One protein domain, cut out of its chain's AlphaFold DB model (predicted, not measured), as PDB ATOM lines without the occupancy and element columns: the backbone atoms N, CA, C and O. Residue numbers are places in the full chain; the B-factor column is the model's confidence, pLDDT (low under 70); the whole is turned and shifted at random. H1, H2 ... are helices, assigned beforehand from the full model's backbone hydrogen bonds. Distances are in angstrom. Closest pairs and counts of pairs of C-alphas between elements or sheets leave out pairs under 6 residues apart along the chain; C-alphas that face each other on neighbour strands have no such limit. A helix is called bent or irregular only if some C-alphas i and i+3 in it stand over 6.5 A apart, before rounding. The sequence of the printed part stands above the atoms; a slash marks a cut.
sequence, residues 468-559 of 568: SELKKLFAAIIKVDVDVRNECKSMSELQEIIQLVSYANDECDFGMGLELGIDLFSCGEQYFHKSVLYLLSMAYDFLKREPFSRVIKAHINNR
ATOM      1  N   SER A 468      33.498 -61.564 143.745       97.00
ATOM      2  CA  SER A 468      33.425 -61.746 142.287       97.00
ATOM      3  C   SER A 468      32.826 -63.096 141.895       97.00
ATOM      4  O   SER A 468      32.168 -63.203 140.859       97.00
ATOM      5  N   GLU A 469      33.059 -64.129 142.701       97.81
ATOM      6  CA  GLU A 469      32.494 -65.464 142.514       97.81
ATOM      7  C   GLU A 469      31.032 -65.495 142.964       97.81
ATOM      8  O   GLU A 469      30.199 -65.985 142.208       97.81
ATOM      9  N   LEU A 470      30.686 -64.855 144.087       97.56
ATOM     10  CA  LEU A 470      29.302 -64.682 144.550       97.56
ATOM     11  C   LEU A 470      28.446 -63.915 143.534       97.56
ATOM     12  O   LEU A 470      27.373 -64.384 143.164       97.56
ATOM     13  N   LYS A 471      28.940 -62.798 142.975       97.31
ATOM     14  CA  LYS A 471      28.230 -62.079 141.895       97.31
ATOM     15  C   LYS A 471      27.965 -62.967 140.674       97.31
ATOM     16  O   LYS A 471      26.886 -62.891 140.090       97.31
ATOM     17  N   LYS A 472      28.922 -63.822 140.286       98.12
ATOM     18  CA  LYS A 472      28.743 -64.783 139.180       98.12
ATOM     19  C   LYS A 472      27.755 -65.890 139.544       98.12
ATOM     20  O   LYS A 472      26.956 -66.263 138.693       98.12
ATOM     21  N   LEU A 473      27.795 -66.378 140.783       98.12
ATOM     22  CA  LEU A 473      26.893 -67.399 141.309       98.12
ATOM     23  C   LEU A 473      25.439 -66.913 141.279       98.12
ATOM     24  O   LEU A 473      24.582 -67.567 140.690       98.12
ATOM     25  N   PHE A 474      25.176 -65.725 141.830       98.00
ATOM     26  CA  PHE A 474      23.841 -65.127 141.842       98.00
ATOM     27  C   PHE A 474      23.335 -64.862 140.418       98.00
ATOM     28  O   PHE A 474      22.217 -65.250 140.084       98.00
ATOM     29  N   ALA A 475      24.172 -64.291 139.544       97.44
ATOM     30  CA  ALA A 475      23.815 -64.067 138.142       97.44
ATOM     31  C   ALA A 475      23.529 -65.376 137.379       97.44
ATOM     32  O   ALA A 475      22.628 -65.411 136.543       97.44
ATOM     33  N   ALA A 476      24.257 -66.459 137.673       97.56
ATOM     34  CA  ALA A 476      24.007 -67.772 137.084       97.56
ATOM     35  C   ALA A 476      22.653 -68.350 137.528       97.56
ATOM     36  O   ALA A 476      21.897 -68.804 136.676       97.56
ATOM     37  N   ILE A 477      22.310 -68.261 138.820       97.81
ATOM     38  CA  ILE A 477      20.999 -68.686 139.349       97.81
ATOM     39  C   ILE A 477      19.861 -67.906 138.675       97.81
ATOM     40  O   ILE A 477      18.897 -68.498 138.200       97.81
ATOM     41  N   ILE A 478      19.974 -66.578 138.604       97.12
ATOM     42  CA  ILE A 478      18.914 -65.702 138.078       97.12
ATOM     43  C   ILE A 478      18.723 -65.861 136.563       97.12
ATOM     44  O   ILE A 478      17.609 -65.692 136.073       97.12
ATOM     45  N   LYS A 479      19.776 -66.243 135.828       96.19
ATOM     46  CA  LYS A 479      19.694 -66.546 134.393       96.19
ATOM     47  C   LYS A 479      18.925 -67.842 134.083       96.19
ATOM     48  O   LYS A 479      18.457 -67.990 132.962       96.19
ATOM     49  N   VAL A 480      18.819 -68.777 135.030       96.56
ATOM     50  CA  VAL A 480      18.077 -70.034 134.834       96.56
ATOM     51  C   VAL A 480      16.572 -69.792 134.970       96.56
ATOM     52  O   VAL A 480      16.141 -69.049 135.860       96.56
ATOM     53  N   ASP A 481      15.783 -70.432 134.108       93.69
ATOM     54  CA  ASP A 481      14.320 -70.372 134.116       93.69
ATOM     55  C   ASP A 481      13.736 -70.797 135.467       93.69
ATOM     56  O   ASP A 481      14.248 -71.700 136.131       93.69
ATOM     57  N   VAL A 482      12.669 -70.115 135.892       91.00
ATOM     58  CA  VAL A 482      12.145 -70.191 137.268       91.00
ATOM     59  C   VAL A 482      11.781 -71.623 137.671       91.00
ATOM     60  O   VAL A 482      12.087 -72.018 138.796       91.00
ATOM     61  N   ASP A 483      11.214 -72.400 136.748       90.62
ATOM     62  CA  ASP A 483      10.709 -73.754 137.002       90.62
ATOM     63  C   ASP A 483      11.822 -74.758 137.353       90.62
ATOM     64  O   ASP A 483      11.615 -75.639 138.181       90.62
ATOM     65  N   VAL A 484      13.026 -74.585 136.792       93.75
ATOM     66  CA  VAL A 484      14.192 -75.472 137.008       93.75
ATOM     67  C   VAL A 484      15.309 -74.816 137.831       93.75
ATOM     68  O   VAL A 484      16.350 -75.416 138.103       93.75
ATOM     69  N   ARG A 485      15.114 -73.567 138.276       93.44
ATOM     70  CA  ARG A 485      16.124 -72.777 139.000       93.44
ATOM     71  C   ARG A 485      16.585 -73.417 140.307       93.44
ATOM     72  O   ARG A 485      17.755 -73.288 140.656       93.44
ATOM     73  N   ASN A 486      15.690 -74.105 141.016       91.50
ATOM     74  CA  ASN A 486      16.014 -74.780 142.277       91.50
ATOM     75  C   ASN A 486      16.977 -75.964 142.095       91.50
ATOM     76  O   ASN A 486      17.723 -76.290 143.014       91.50
ATOM     77  N   GLU A 487      16.978 -76.579 140.911       92.75
ATOM     78  CA  GLU A 487      17.754 -77.779 140.579       92.75
ATOM     79  C   GLU A 487      19.094 -77.445 139.907       92.75
ATOM     80  O   GLU A 487      19.932 -78.319 139.681       92.75
ATOM     81  N   CYS A 488      19.333 -76.170 139.581       94.12
ATOM     82  CA  CYS A 488      20.551 -75.769 138.894       94.12
ATOM     83  C   CYS A 488      21.774 -75.849 139.823       94.12
ATOM     84  O   CYS A 488      21.721 -75.487 141.001       94.12
ATOM     85  N   LYS A 489      22.924 -76.255 139.269       96.44
ATOM     86  CA  LYS A 489      24.184 -76.421 140.015       96.44
ATOM     87  C   LYS A 489      24.562 -75.198 140.862       96.44
ATOM     88  O   LYS A 489      25.034 -75.351 141.983       96.44
ATOM     89  N   SER A 490      24.351 -73.989 140.345       96.50
ATOM     90  CA  SER A 490      24.648 -72.755 141.081       96.50
ATOM     91  C   SER A 490      23.722 -72.541 142.283       96.50
ATOM     92  O   SER A 490      24.143 -71.950 143.272       96.50
ATOM     93  N   MET A 491      22.489 -73.057 142.249       96.56
ATOM     94  CA  MET A 491      21.617 -73.056 143.421       96.56
ATOM     95  C   MET A 491      22.105 -74.066 144.468       96.56
ATOM     96  O   MET A 491      22.129 -73.731 145.649       96.56
ATOM     97  N   SER A 492      22.576 -75.249 144.053       96.75
ATOM     98  CA  SER A 492      23.222 -76.219 144.955       96.75
ATOM     99  C   SER A 492      24.458 -75.620 145.641       96.75
ATOM    100  O   SER A 492      24.558 -75.661 146.863       96.75
ATOM    101  N   GLU A 493      25.341 -74.970 144.874       97.50
ATOM    102  CA  GLU A 493      26.516 -74.254 145.395       97.50
ATOM    103  C   GLU A 493      26.123 -73.143 146.397       97.50
ATOM    104  O   GLU A 493      26.814 -72.945 147.393       97.50
ATOM    105  N   LEU A 494      24.995 -72.442 146.201       97.94
ATOM    106  CA  LEU A 494      24.486 -71.474 147.184       97.94
ATOM    107  C   LEU A 494      23.944 -72.152 148.456       97.94
ATOM    108  O   LEU A 494      24.191 -71.658 149.556       97.94
ATOM    109  N   GLN A 495      23.236 -73.279 148.332       97.62
ATOM    110  CA  GLN A 495      22.739 -74.034 149.491       97.62
ATOM    111  C   GLN A 495      23.880 -74.611 150.338       97.62
ATOM    112  O   GLN A 495      23.793 -74.587 151.563       97.62
ATOM    113  N   GLU A 496      24.986 -75.041 149.721       97.38
ATOM    114  CA  GLU A 496      26.206 -75.419 150.448       97.38
ATOM    115  C   GLU A 496      26.734 -74.253 151.303       97.38
ATOM    116  O   GLU A 496      27.047 -74.443 152.477       97.38
ATOM    117  N   ILE A 497      26.773 -73.026 150.768       98.31
ATOM    118  CA  ILE A 497      27.212 -71.843 151.531       98.31
ATOM    119  C   ILE A 497      26.237 -71.534 152.682       98.31
ATOM    120  O   ILE A 497      26.686 -71.221 153.784       98.31
ATOM    121  N   ILE A 498      24.923 -71.668 152.471       98.12
ATOM    122  CA  ILE A 498      23.911 -71.497 153.531       98.12
ATOM    123  C   ILE A 498      24.084 -72.562 154.630       98.12
ATOM    124  O   ILE A 498      24.025 -72.234 155.814       98.12
ATOM    125  N   GLN A 499      24.384 -73.813 154.271       97.44
ATOM    126  CA  GLN A 499      24.668 -74.875 155.241       97.44
ATOM    127  C   GLN A 499      25.937 -74.590 156.063       97.44
ATOM    128  O   GLN A 499      25.967 -74.865 157.267       97.44
ATOM    129  N   LEU A 500      26.968 -74.004 155.444       97.69
ATOM    130  CA  LEU A 500      28.160 -73.532 156.152       97.69
ATOM    131  C   LEU A 500      27.838 -72.364 157.102       97.69
ATOM    132  O   LEU A 500      28.358 -72.345 158.213       97.69
ATOM    133  N   VAL A 501      26.929 -71.450 156.733       98.31
ATOM    134  CA  VAL A 501      26.424 -70.406 157.648       98.31
ATOM    135  C   VAL A 501      25.734 -71.018 158.870       98.31
ATOM    136  O   VAL A 501      25.985 -70.563 159.983       98.31
ATOM    137  N   SER A 502      24.920 -72.069 158.718       96.44
ATOM    138  CA  SER A 502      24.329 -72.755 159.879       96.44
ATOM    139  C   SER A 502      25.403 -73.315 160.817       96.44
ATOM    140  O   SER A 502      25.347 -73.060 162.016       96.44
ATOM    141  N   TYR A 503      26.437 -73.977 160.282       96.19
ATOM    142  CA  TYR A 503      27.566 -74.447 161.097       96.19
ATOM    143  C   TYR A 503      28.380 -73.300 161.718       96.19
ATOM    144  O   TYR A 503      28.949 -73.478 162.787       96.19
ATOM    145  N   ALA A 504      28.459 -72.131 161.076       97.00
ATOM    146  CA  ALA A 504      29.086 -70.948 161.663       97.00
ATOM    147  C   ALA A 504      28.271 -70.424 162.856       97.00
ATOM    148  O   ALA A 504      28.841 -70.101 163.895       97.00
ATOM    149  N   ASN A 505      26.941 -70.394 162.732       96.50
ATOM    150  CA  ASN A 505      26.030 -69.945 163.784       96.50
ATOM    151  C   ASN A 505      26.073 -70.857 165.022       96.50
ATOM    152  O   ASN A 505      26.140 -70.342 166.137       96.50
ATOM    153  N   ASP A 506      26.120 -72.182 164.837       95.50
ATOM    154  CA  ASP A 506      26.306 -73.159 165.928       95.50
ATOM    155  C   ASP A 506      27.627 -72.937 166.701       95.50
ATOM    156  O   ASP A 506      27.772 -73.349 167.852       95.50
ATOM    157  N   GLU A 507      28.600 -72.278 166.065       94.56
ATOM    158  CA  GLU A 507      29.931 -71.971 166.597       94.56
ATOM    159  C   GLU A 507      30.109 -70.472 166.923       94.56
ATOM    160  O   GLU A 507      31.234 -70.000 167.084       94.56
ATOM    161  N   CYS A 508      29.002 -69.730 167.049       95.56
ATOM    162  CA  CYS A 508      28.934 -68.295 167.366       95.56
ATOM    163  C   CYS A 508      29.581 -67.333 166.344       95.56
ATOM    164  O   CYS A 508      29.732 -66.145 166.629       95.56
ATOM    165  N   ASP A 509      29.903 -67.787 165.130       97.62
ATOM    166  CA  ASP A 509      30.465 -66.970 164.044       97.62
ATOM    167  C   ASP A 509      29.379 -66.274 163.195       97.62
ATOM    168  O   ASP A 509      29.380 -66.312 161.959       97.62
ATOM    169  N   PHE A 510      28.450 -65.594 163.876       98.19
ATOM    170  CA  PHE A 510      27.247 -64.976 163.293       98.19
ATOM    171  C   PHE A 510      27.531 -63.975 162.158       98.19
ATOM    172  O   PHE A 510      26.678 -63.751 161.295       98.19
ATOM    173  N   GLY A 511      28.730 -63.380 162.123       98.44
ATOM    174  CA  GLY A 511      29.141 -62.458 161.065       98.44
ATOM    175  C   GLY A 511      29.107 -63.056 159.653       98.44
ATOM    176  O   GLY A 511      28.885 -62.314 158.702       98.44
ATOM    177  N   MET A 512      29.269 -64.375 159.496       98.56
ATOM    178  CA  MET A 512      29.209 -65.017 158.172       98.56
ATOM    179  C   MET A 512      27.787 -65.002 157.586       98.56
ATOM    180  O   MET A 512      27.596 -64.760 156.394       98.56
ATOM    181  N   GLY A 513      26.774 -65.242 158.427       98.44
ATOM    182  CA  GLY A 513      25.371 -65.164 158.016       98.44
ATOM    183  C   GLY A 513      24.950 -63.736 157.678       98.44
ATOM    184  O   GLY A 513      24.217 -63.526 156.710       98.44
ATOM    185  N   LEU A 514      25.481 -62.757 158.421       98.81
ATOM    186  CA  LEU A 514      25.305 -61.338 158.118       98.81
ATOM    187  C   LEU A 514      25.924 -60.970 156.759       98.81
ATOM    188  O   LEU A 514      25.250 -60.335 155.952       98.81
ATOM    189  N   GLU A 515      27.157 -61.411 156.474       98.75
ATOM    190  CA  GLU A 515      27.837 -61.184 155.187       98.75
ATOM    191  C   GLU A 515      27.004 -61.703 154.004       98.75
ATOM    192  O   GLU A 515      26.627 -60.926 153.124       98.75
ATOM    193  N   LEU A 516      26.619 -62.986 154.022       98.81
ATOM    194  CA  LEU A 516      25.836 -63.591 152.936       98.81
ATOM    195  C   LEU A 516      24.455 -62.938 152.771       98.81
ATOM    196  O   LEU A 516      23.974 -62.766 151.649       98.81
ATOM    197  N   GLY A 517      23.811 -62.571 153.883       98.75
ATOM    198  CA  GLY A 517      22.532 -61.868 153.873       98.75
ATOM    199  C   GLY A 517      22.636 -60.480 153.232       98.75
ATOM    200  O   GLY A 517      21.795 -60.128 152.400       98.75
ATOM    201  N   ILE A 518      23.690 -59.722 153.558       98.75
ATOM    202  CA  ILE A 518      23.990 -58.419 152.945       98.75
ATOM    203  C   ILE A 518      24.283 -58.587 151.452       98.75
ATOM    204  O   ILE A 518      23.785 -57.801 150.644       98.75
ATOM    205  N   ASP A 519      25.041 -59.610 151.061       98.75
ATOM    206  CA  ASP A 519      25.410 -59.867 149.668       98.75
ATOM    207  C   ASP A 519      24.194 -60.206 148.795       98.75
ATOM    208  O   ASP A 519      24.004 -59.619 147.725       98.75
ATOM    209  N   LEU A 520      23.315 -61.090 149.276       98.56
ATOM    210  CA  LEU A 520      22.056 -61.429 148.606       98.56
ATOM    211  C   LEU A 520      21.090 -60.234 148.563       98.56
ATOM    212  O   LEU A 520      20.445 -59.996 147.540       98.56
ATOM    213  N   PHE A 521      21.015 -59.432 149.633       98.56
ATOM    214  CA  PHE A 521      20.224 -58.197 149.641       98.56
ATOM    215  C   PHE A 521      20.745 -57.190 148.605       98.56
ATOM    216  O   PHE A 521      19.949 -56.593 147.868       98.56
ATOM    217  N   SER A 522      22.071 -57.048 148.525       97.62
ATOM    218  CA  SER A 522      22.805 -56.156 147.620       97.62
ATOM    219  C   SER A 522      22.718 -56.573 146.153       97.62
ATOM    220  O   SER A 522      22.836 -55.711 145.283       97.62
ATOM    221  N   CYS A 523      22.485 -57.862 145.872       96.25
ATOM    222  CA  CYS A 523      22.147 -58.356 144.535       96.25
ATOM    223  C   CYS A 523      20.823 -57.768 144.019       96.25
ATOM    224  O   CYS A 523      20.647 -57.633 142.813       96.25
ATOM    225  N   GLY A 524      19.894 -57.410 144.915       95.38
ATOM    226  CA  GLY A 524      18.652 -56.719 144.555       95.38
ATOM    227  C   GLY A 524      17.602 -57.576 143.843       95.38
ATOM    228  O   GLY A 524      16.623 -57.032 143.346       95.38
ATOM    229  N   GLU A 525      17.766 -58.897 143.796       95.50
ATOM    230  CA  GLU A 525      16.864 -59.788 143.057       95.50
ATOM    231  C   GLU A 525      15.758 -60.360 143.951       95.50
ATOM    232  O   GLU A 525      16.024 -60.909 145.023       95.50
ATOM    233  N   GLN A 526      14.500 -60.256 143.502       94.88
ATOM    234  CA  GLN A 526      13.324 -60.664 144.291       94.88
ATOM    235  C   GLN A 526      13.330 -62.152 144.656       94.88
ATOM    236  O   GLN A 526      12.875 -62.530 145.732       94.88
ATOM    237  N   TYR A 527      13.913 -62.990 143.798       95.56
ATOM    238  CA  TYR A 527      14.053 -64.426 144.032       95.56
ATOM    239  C   TYR A 527      14.752 -64.752 145.367       95.56
ATOM    240  O   TYR A 527      14.348 -65.677 146.069       95.56
ATOM    241  N   PHE A 528      15.750 -63.956 145.768       97.06
ATOM    242  CA  PHE A 528      16.502 -64.189 147.003       97.06
ATOM    243  C   PHE A 528      15.827 -63.629 148.264       97.06
ATOM    244  O   PHE A 528      16.345 -63.837 149.357       97.06
ATOM    245  N   HIS A 529      14.678 -62.947 148.168       97.50
ATOM    246  CA  HIS A 529      14.044 -62.269 149.313       97.50
ATOM    247  C   HIS A 529      13.767 -63.196 150.506       97.50
ATOM    248  O   HIS A 529      13.987 -62.789 151.646       97.50
ATOM    249  N   LYS A 530      13.380 -64.460 150.272       96.88
ATOM    250  CA  LYS A 530      13.209 -65.457 151.349       96.88
ATOM    251  C   LYS A 530      14.532 -65.795 152.047       96.88
ATOM    252  O   LYS A 530      14.581 -65.825 153.274       96.88
ATOM    253  N   SER A 531      15.606 -66.001 151.281       97.62
ATOM    254  CA  SER A 531      16.951 -66.262 151.812       97.62
ATOM    255  C   SER A 531      17.506 -65.054 152.567       97.62
ATOM    256  O   SER A 531      18.083 -65.219 153.635       97.62
ATOM    257  N   VAL A 532      17.281 -63.841 152.053       98.56
ATOM    258  CA  VAL A 532      17.659 -62.580 152.707       98.56
ATOM    259  C   VAL A 532      16.944 -62.424 154.049       98.56
ATOM    260  O   VAL A 532      17.604 -62.158 155.048       98.56
ATOM    261  N   LEU A 533      15.623 -62.638 154.096       98.00
ATOM    262  CA  LEU A 533      14.853 -62.598 155.342       98.00
ATOM    263  C   LEU A 533      15.372 -63.602 156.370       98.00
ATOM    264  O   LEU A 533      15.572 -63.224 157.522       98.00
ATOM    265  N   TYR A 534      15.606 -64.850 155.955       97.75
ATOM    266  CA  TYR A 534      16.139 -65.900 156.822       97.75
ATOM    267  C   TYR A 534      17.517 -65.527 157.389       97.75
ATOM    268  O   TYR A 534      17.680 -65.481 158.607       97.75
ATOM    269  N   LEU A 535      18.481 -65.202 156.520       98.69
ATOM    270  CA  LEU A 535      19.868 -64.932 156.909       98.69
ATOM    271  C   LEU A 535      20.000 -63.659 157.749       98.69
ATOM    272  O   LEU A 535      20.603 -63.700 158.819       98.69
ATOM    273  N   LEU A 536      19.420 -62.541 157.296       98.69
ATOM    274  CA  LEU A 536      19.559 -61.262 157.993       98.69
ATOM    275  C   LEU A 536      18.794 -61.247 159.315       98.69
ATOM    276  O   LEU A 536      19.373 -60.849 160.320       98.69
ATOM    277  N   SER A 537      17.543 -61.723 159.361       97.81
ATOM    278  CA  SER A 537      16.796 -61.752 160.631       97.81
ATOM    279  C   SER A 537      17.512 -62.622 161.664       97.81
ATOM    280  O   SER A 537      17.737 -62.173 162.781       97.81
ATOM    281  N   MET A 538      17.957 -63.823 161.273       97.88
ATOM    282  CA  MET A 538      18.702 -64.723 162.158       97.88
ATOM    283  C   MET A 538      20.014 -64.096 162.650       97.88
ATOM    284  O   MET A 538      20.296 -64.126 163.847       97.88
ATOM    285  N   ALA A 539      20.801 -63.494 161.752       98.56
ATOM    286  CA  ALA A 539      22.049 -62.838 162.126       98.56
ATOM    287  C   ALA A 539      21.809 -61.662 163.089       98.56
ATOM    288  O   ALA A 539      22.504 -61.551 164.099       98.56
ATOM    289  N   TYR A 540      20.801 -60.819 162.837       98.75
ATOM    290  CA  TYR A 540      20.433 -59.730 163.744       98.75
ATOM    291  C   TYR A 540      19.935 -60.239 165.104       98.75
ATOM    292  O   TYR A 540      20.346 -59.698 166.130       98.75
ATOM    293  N   ASP A 541      19.128 -61.301 165.145       97.50
ATOM    294  CA  ASP A 541      18.589 -61.874 166.386       97.50
ATOM    295  C   ASP A 541      19.699 -62.524 167.252       97.50
ATOM    296  O   ASP A 541      19.705 -62.405 168.489       97.50
ATOM    297  N   PHE A 542      20.703 -63.149 166.623       97.88
ATOM    298  CA  PHE A 542      21.906 -63.636 167.311       97.88
ATOM    299  C   PHE A 542      22.803 -62.491 167.802       97.88
ATOM    300  O   PHE A 542      23.206 -62.496 168.967       97.88
ATOM    301  N   LEU A 543      23.028 -61.465 166.974       98.19
ATOM    302  CA  LEU A 543      23.808 -60.265 167.308       98.19
ATOM    303  C   LEU A 543      23.090 -59.282 168.258       98.19
ATOM    304  O   LEU A 543      23.653 -58.237 168.576       98.19
ATOM    305  N   LYS A 544      21.865 -59.598 168.705       98.06
ATOM    306  CA  LYS A 544      21.013 -58.767 169.583       98.06
ATOM    307  C   LYS A 544      20.651 -57.398 168.992       98.06
ATOM    308  O   LYS A 544      20.484 -56.415 169.705       98.06
ATOM    309  N   ARG A 545      20.454 -57.359 167.673       98.31
ATOM    310  CA  ARG A 545      20.060 -56.190 166.870       98.31
ATOM    311  C   ARG A 545      18.589 -56.276 166.437       98.31
ATOM    312  O   ARG A 545      18.272 -56.087 165.268       98.31
ATOM    313  N   GLU A 546      17.688 -56.580 167.372       97.50
ATOM    314  CA  GLU A 546      16.254 -56.817 167.101       97.50
ATOM    315  C   GLU A 546      15.575 -55.704 166.262       97.50
ATOM    316  O   GLU A 546      14.915 -56.049 165.277       97.50
ATOM    317  N   PRO A 547      15.833 -54.396 166.489       98.25
ATOM    318  CA  PRO A 547      15.347 -53.334 165.607       98.25
ATOM    319  C   PRO A 547      15.688 -53.530 164.123       98.25
ATOM    320  O   PRO A 547      14.842 -53.304 163.261       98.25
ATOM    321  N   PHE A 548      16.896 -54.005 163.801       98.75
ATOM    322  CA  PHE A 548      17.298 -54.281 162.418       98.75
ATOM    323  C   PHE A 548      16.600 -55.522 161.848       98.75
ATOM    324  O   PHE A 548      16.231 -55.531 160.674       98.75
ATOM    325  N   SER A 549      16.339 -56.528 162.691       98.06
ATOM    326  CA  SER A 549      15.524 -57.707 162.360       98.06
ATOM    327  C   SER A 549      14.093 -57.313 161.971       98.06
ATOM    328  O   SER A 549      13.556 -57.824 160.988       98.06
ATOM    329  N   ARG A 550      13.480 -56.349 162.671       97.94
ATOM    330  CA  ARG A 550      12.172 -55.781 162.292       97.94
ATOM    331  C   ARG A 550      12.242 -54.965 161.008       97.94
ATOM    332  O   ARG A 550      11.486 -55.225 160.074       97.94
ATOM    333  N   VAL A 551      13.207 -54.050 160.910       98.50
ATOM    334  CA  VAL A 551      13.392 -53.206 159.721       98.50
ATOM    335  C   VAL A 551      13.597 -54.041 158.450       98.50
ATOM    336  O   VAL A 551      12.997 -53.708 157.430       98.50
ATOM    337  N   ILE A 552      14.364 -55.142 158.472       98.38
ATOM    338  CA  ILE A 552      14.513 -55.994 157.274       98.38
ATOM    339  C   ILE A 552      13.225 -56.757 156.930       98.38
ATOM    340  O   ILE A 552      12.899 -56.877 155.747       98.38
ATOM    341  N   LYS A 553      12.461 -57.218 157.933       97.88
ATOM    342  CA  LYS A 553      11.150 -57.866 157.735       97.88
ATOM    343  C   LYS A 553      10.171 -56.907 157.054       97.88
ATOM    344  O   LYS A 553       9.616 -57.245 156.010       97.88
ATOM    345  N   ALA A 554      10.036 -55.691 157.582       97.62
ATOM    346  CA  ALA A 554       9.250 -54.628 156.967       97.62
ATOM    347  C   ALA A 554       9.739 -54.284 155.548       97.62
ATOM    348  O   ALA A 554       8.945 -54.260 154.604       97.62
ATOM    349  N   HIS A 555      11.050 -54.071 155.381       97.75
ATOM    350  CA  HIS A 555      11.623 -53.616 154.116       97.75
ATOM    351  C   HIS A 555      11.457 -54.644 152.997       97.75
ATOM    352  O   HIS A 555      11.053 -54.266 151.905       97.75
ATOM    353  N   ILE A 556      11.705 -55.937 153.231       97.50
ATOM    354  CA  ILE A 556      11.512 -56.956 152.186       97.50
ATOM    355  C   ILE A 556      10.030 -57.095 151.806       97.50
ATOM    356  O   ILE A 556       9.722 -57.202 150.620       97.50
ATOM    357  N   ASN A 557       9.115 -57.013 152.777       95.00
ATOM    358  CA  ASN A 557       7.673 -57.075 152.520       95.00
ATOM    359  C   ASN A 557       7.146 -55.867 151.716       95.00
ATOM    360  O   ASN A 557       6.136 -55.995 151.027       95.00
ATOM    361  N   ASN A 558       7.820 -54.711 151.771       93.56
ATOM    362  CA  ASN A 558       7.446 -53.486 151.052       93.56
ATOM    363  C   ASN A 558       8.650 -52.839 150.327       93.56
ATOM    364  O   ASN A 558       8.905 -51.635 150.440       93.56
ATOM    365  N   ARG A 559       9.429 -53.643 149.585       93.94
ATOM    366  CA  ARG A 559      10.694 -53.209 148.955       93.94
ATOM    367  C   ARG A 559      10.460 -52.391 147.677       93.94
ATOM    368  O   ARG A 559      10.572 -52.900 146.559       93.94
TER     369      ARG A 559
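AT A GLANCE: This is residues 468 to 559 of the 568 residues of the protein "Hypothetical protein" of Oppiella nova (UniProt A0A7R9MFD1). The longest helix, H2, opens a zigzag in which H2, H3, H4 and H5 follow one another by tight turns, each folding back on the one before; H2 and H3 spread as a V from their meeting place near residues 501 and 513, and H1 lies aslant across the wide end of that V. H3 and H4 pack closely in the middle of the zigzag, and H5 packs side by side with H4 at its far end. The printed part has 92 residues with five named helices, H1 to H5 in chain order, and no named strand; its class is all helix. It is compact, with a radius of gyration of the C-alphas of 13.2 A and spans of 37 by 32 by 23 A.

HOW THE PARTS SIT: H2, residues 489 to 506, touches H3, residues 511 to 523, in a helical hairpin. Their closest C-alphas, of Val 501 and Gly 513, are 5.4 A apart, with a shallow tilt of 34 degrees, only just short of steep, opposite ways. H2 touches H3 with residues 498 to 505 alone, and H3 touches H2 with residues 512 to 513 alone. H1, residues 468 to 479, touches H2 at a steep tilt of 54 degrees, opposite ways, with the closest C-alphas, those of Ile 477 and Ser 490, 5.7 A apart; H1 touches H2 with residues 473 to 477 alone, and H2 touches H1 with residues 490 to 494 alone. H1 and H3 only just touch, with 3 pairs of C-alphas within 8 A; the closest are those of Phe 474 and Cys 523, 7.5 A apart, and residues 471 to 474 and 520 to 523 alone take part. H3 is the hub, touching H1, H2 and H4, residues 526 to 542. H3 and H4 form a helical hairpin at a shallow tilt of 26 degrees, the C-alphas of Gly 517 and Val 532 closest at 5.1 A. H4 and H5, residues 546 to 557, form another, at a shallow tilt of 9 degrees, the C-alphas of Ser 537 and Ser 549 closest at 4.6 A. H2 and H4 are near each other, while H5 is apart from H1, H2 and H3. H4 is irregular, C-alphas 527 and 530 being 7.4 A apart, and has a kink of 27 degrees near residue 533. Every O i to N i+4 pair is within hydrogen-bond range in H1, H2, H3 and H5; in H4 it is 11 of 13.

IN THESE COORDINATES: H2 runs 26.2 A from C-alpha 489 at (24.184, -76.421, 140.015) to C-alpha 506. H4 measures 24.7 A, H3 18.4 A, H5 16.9 A and H1 16.5 A. H1 begins at C-alpha 468, (33.425, -61.746, 142.287), and H5 ends at C-alpha 557, (7.673, -57.075, 152.520).

THE WHOLE: The two C-alphas farthest apart, of Asp 481 and Lys 544, are 37.9 A apart. The printed part has no cut and no long link; the link from H1 to H2, 9 residues, is short. The mean pLDDT of the printed part is 97.0, and no printed residue is under 70.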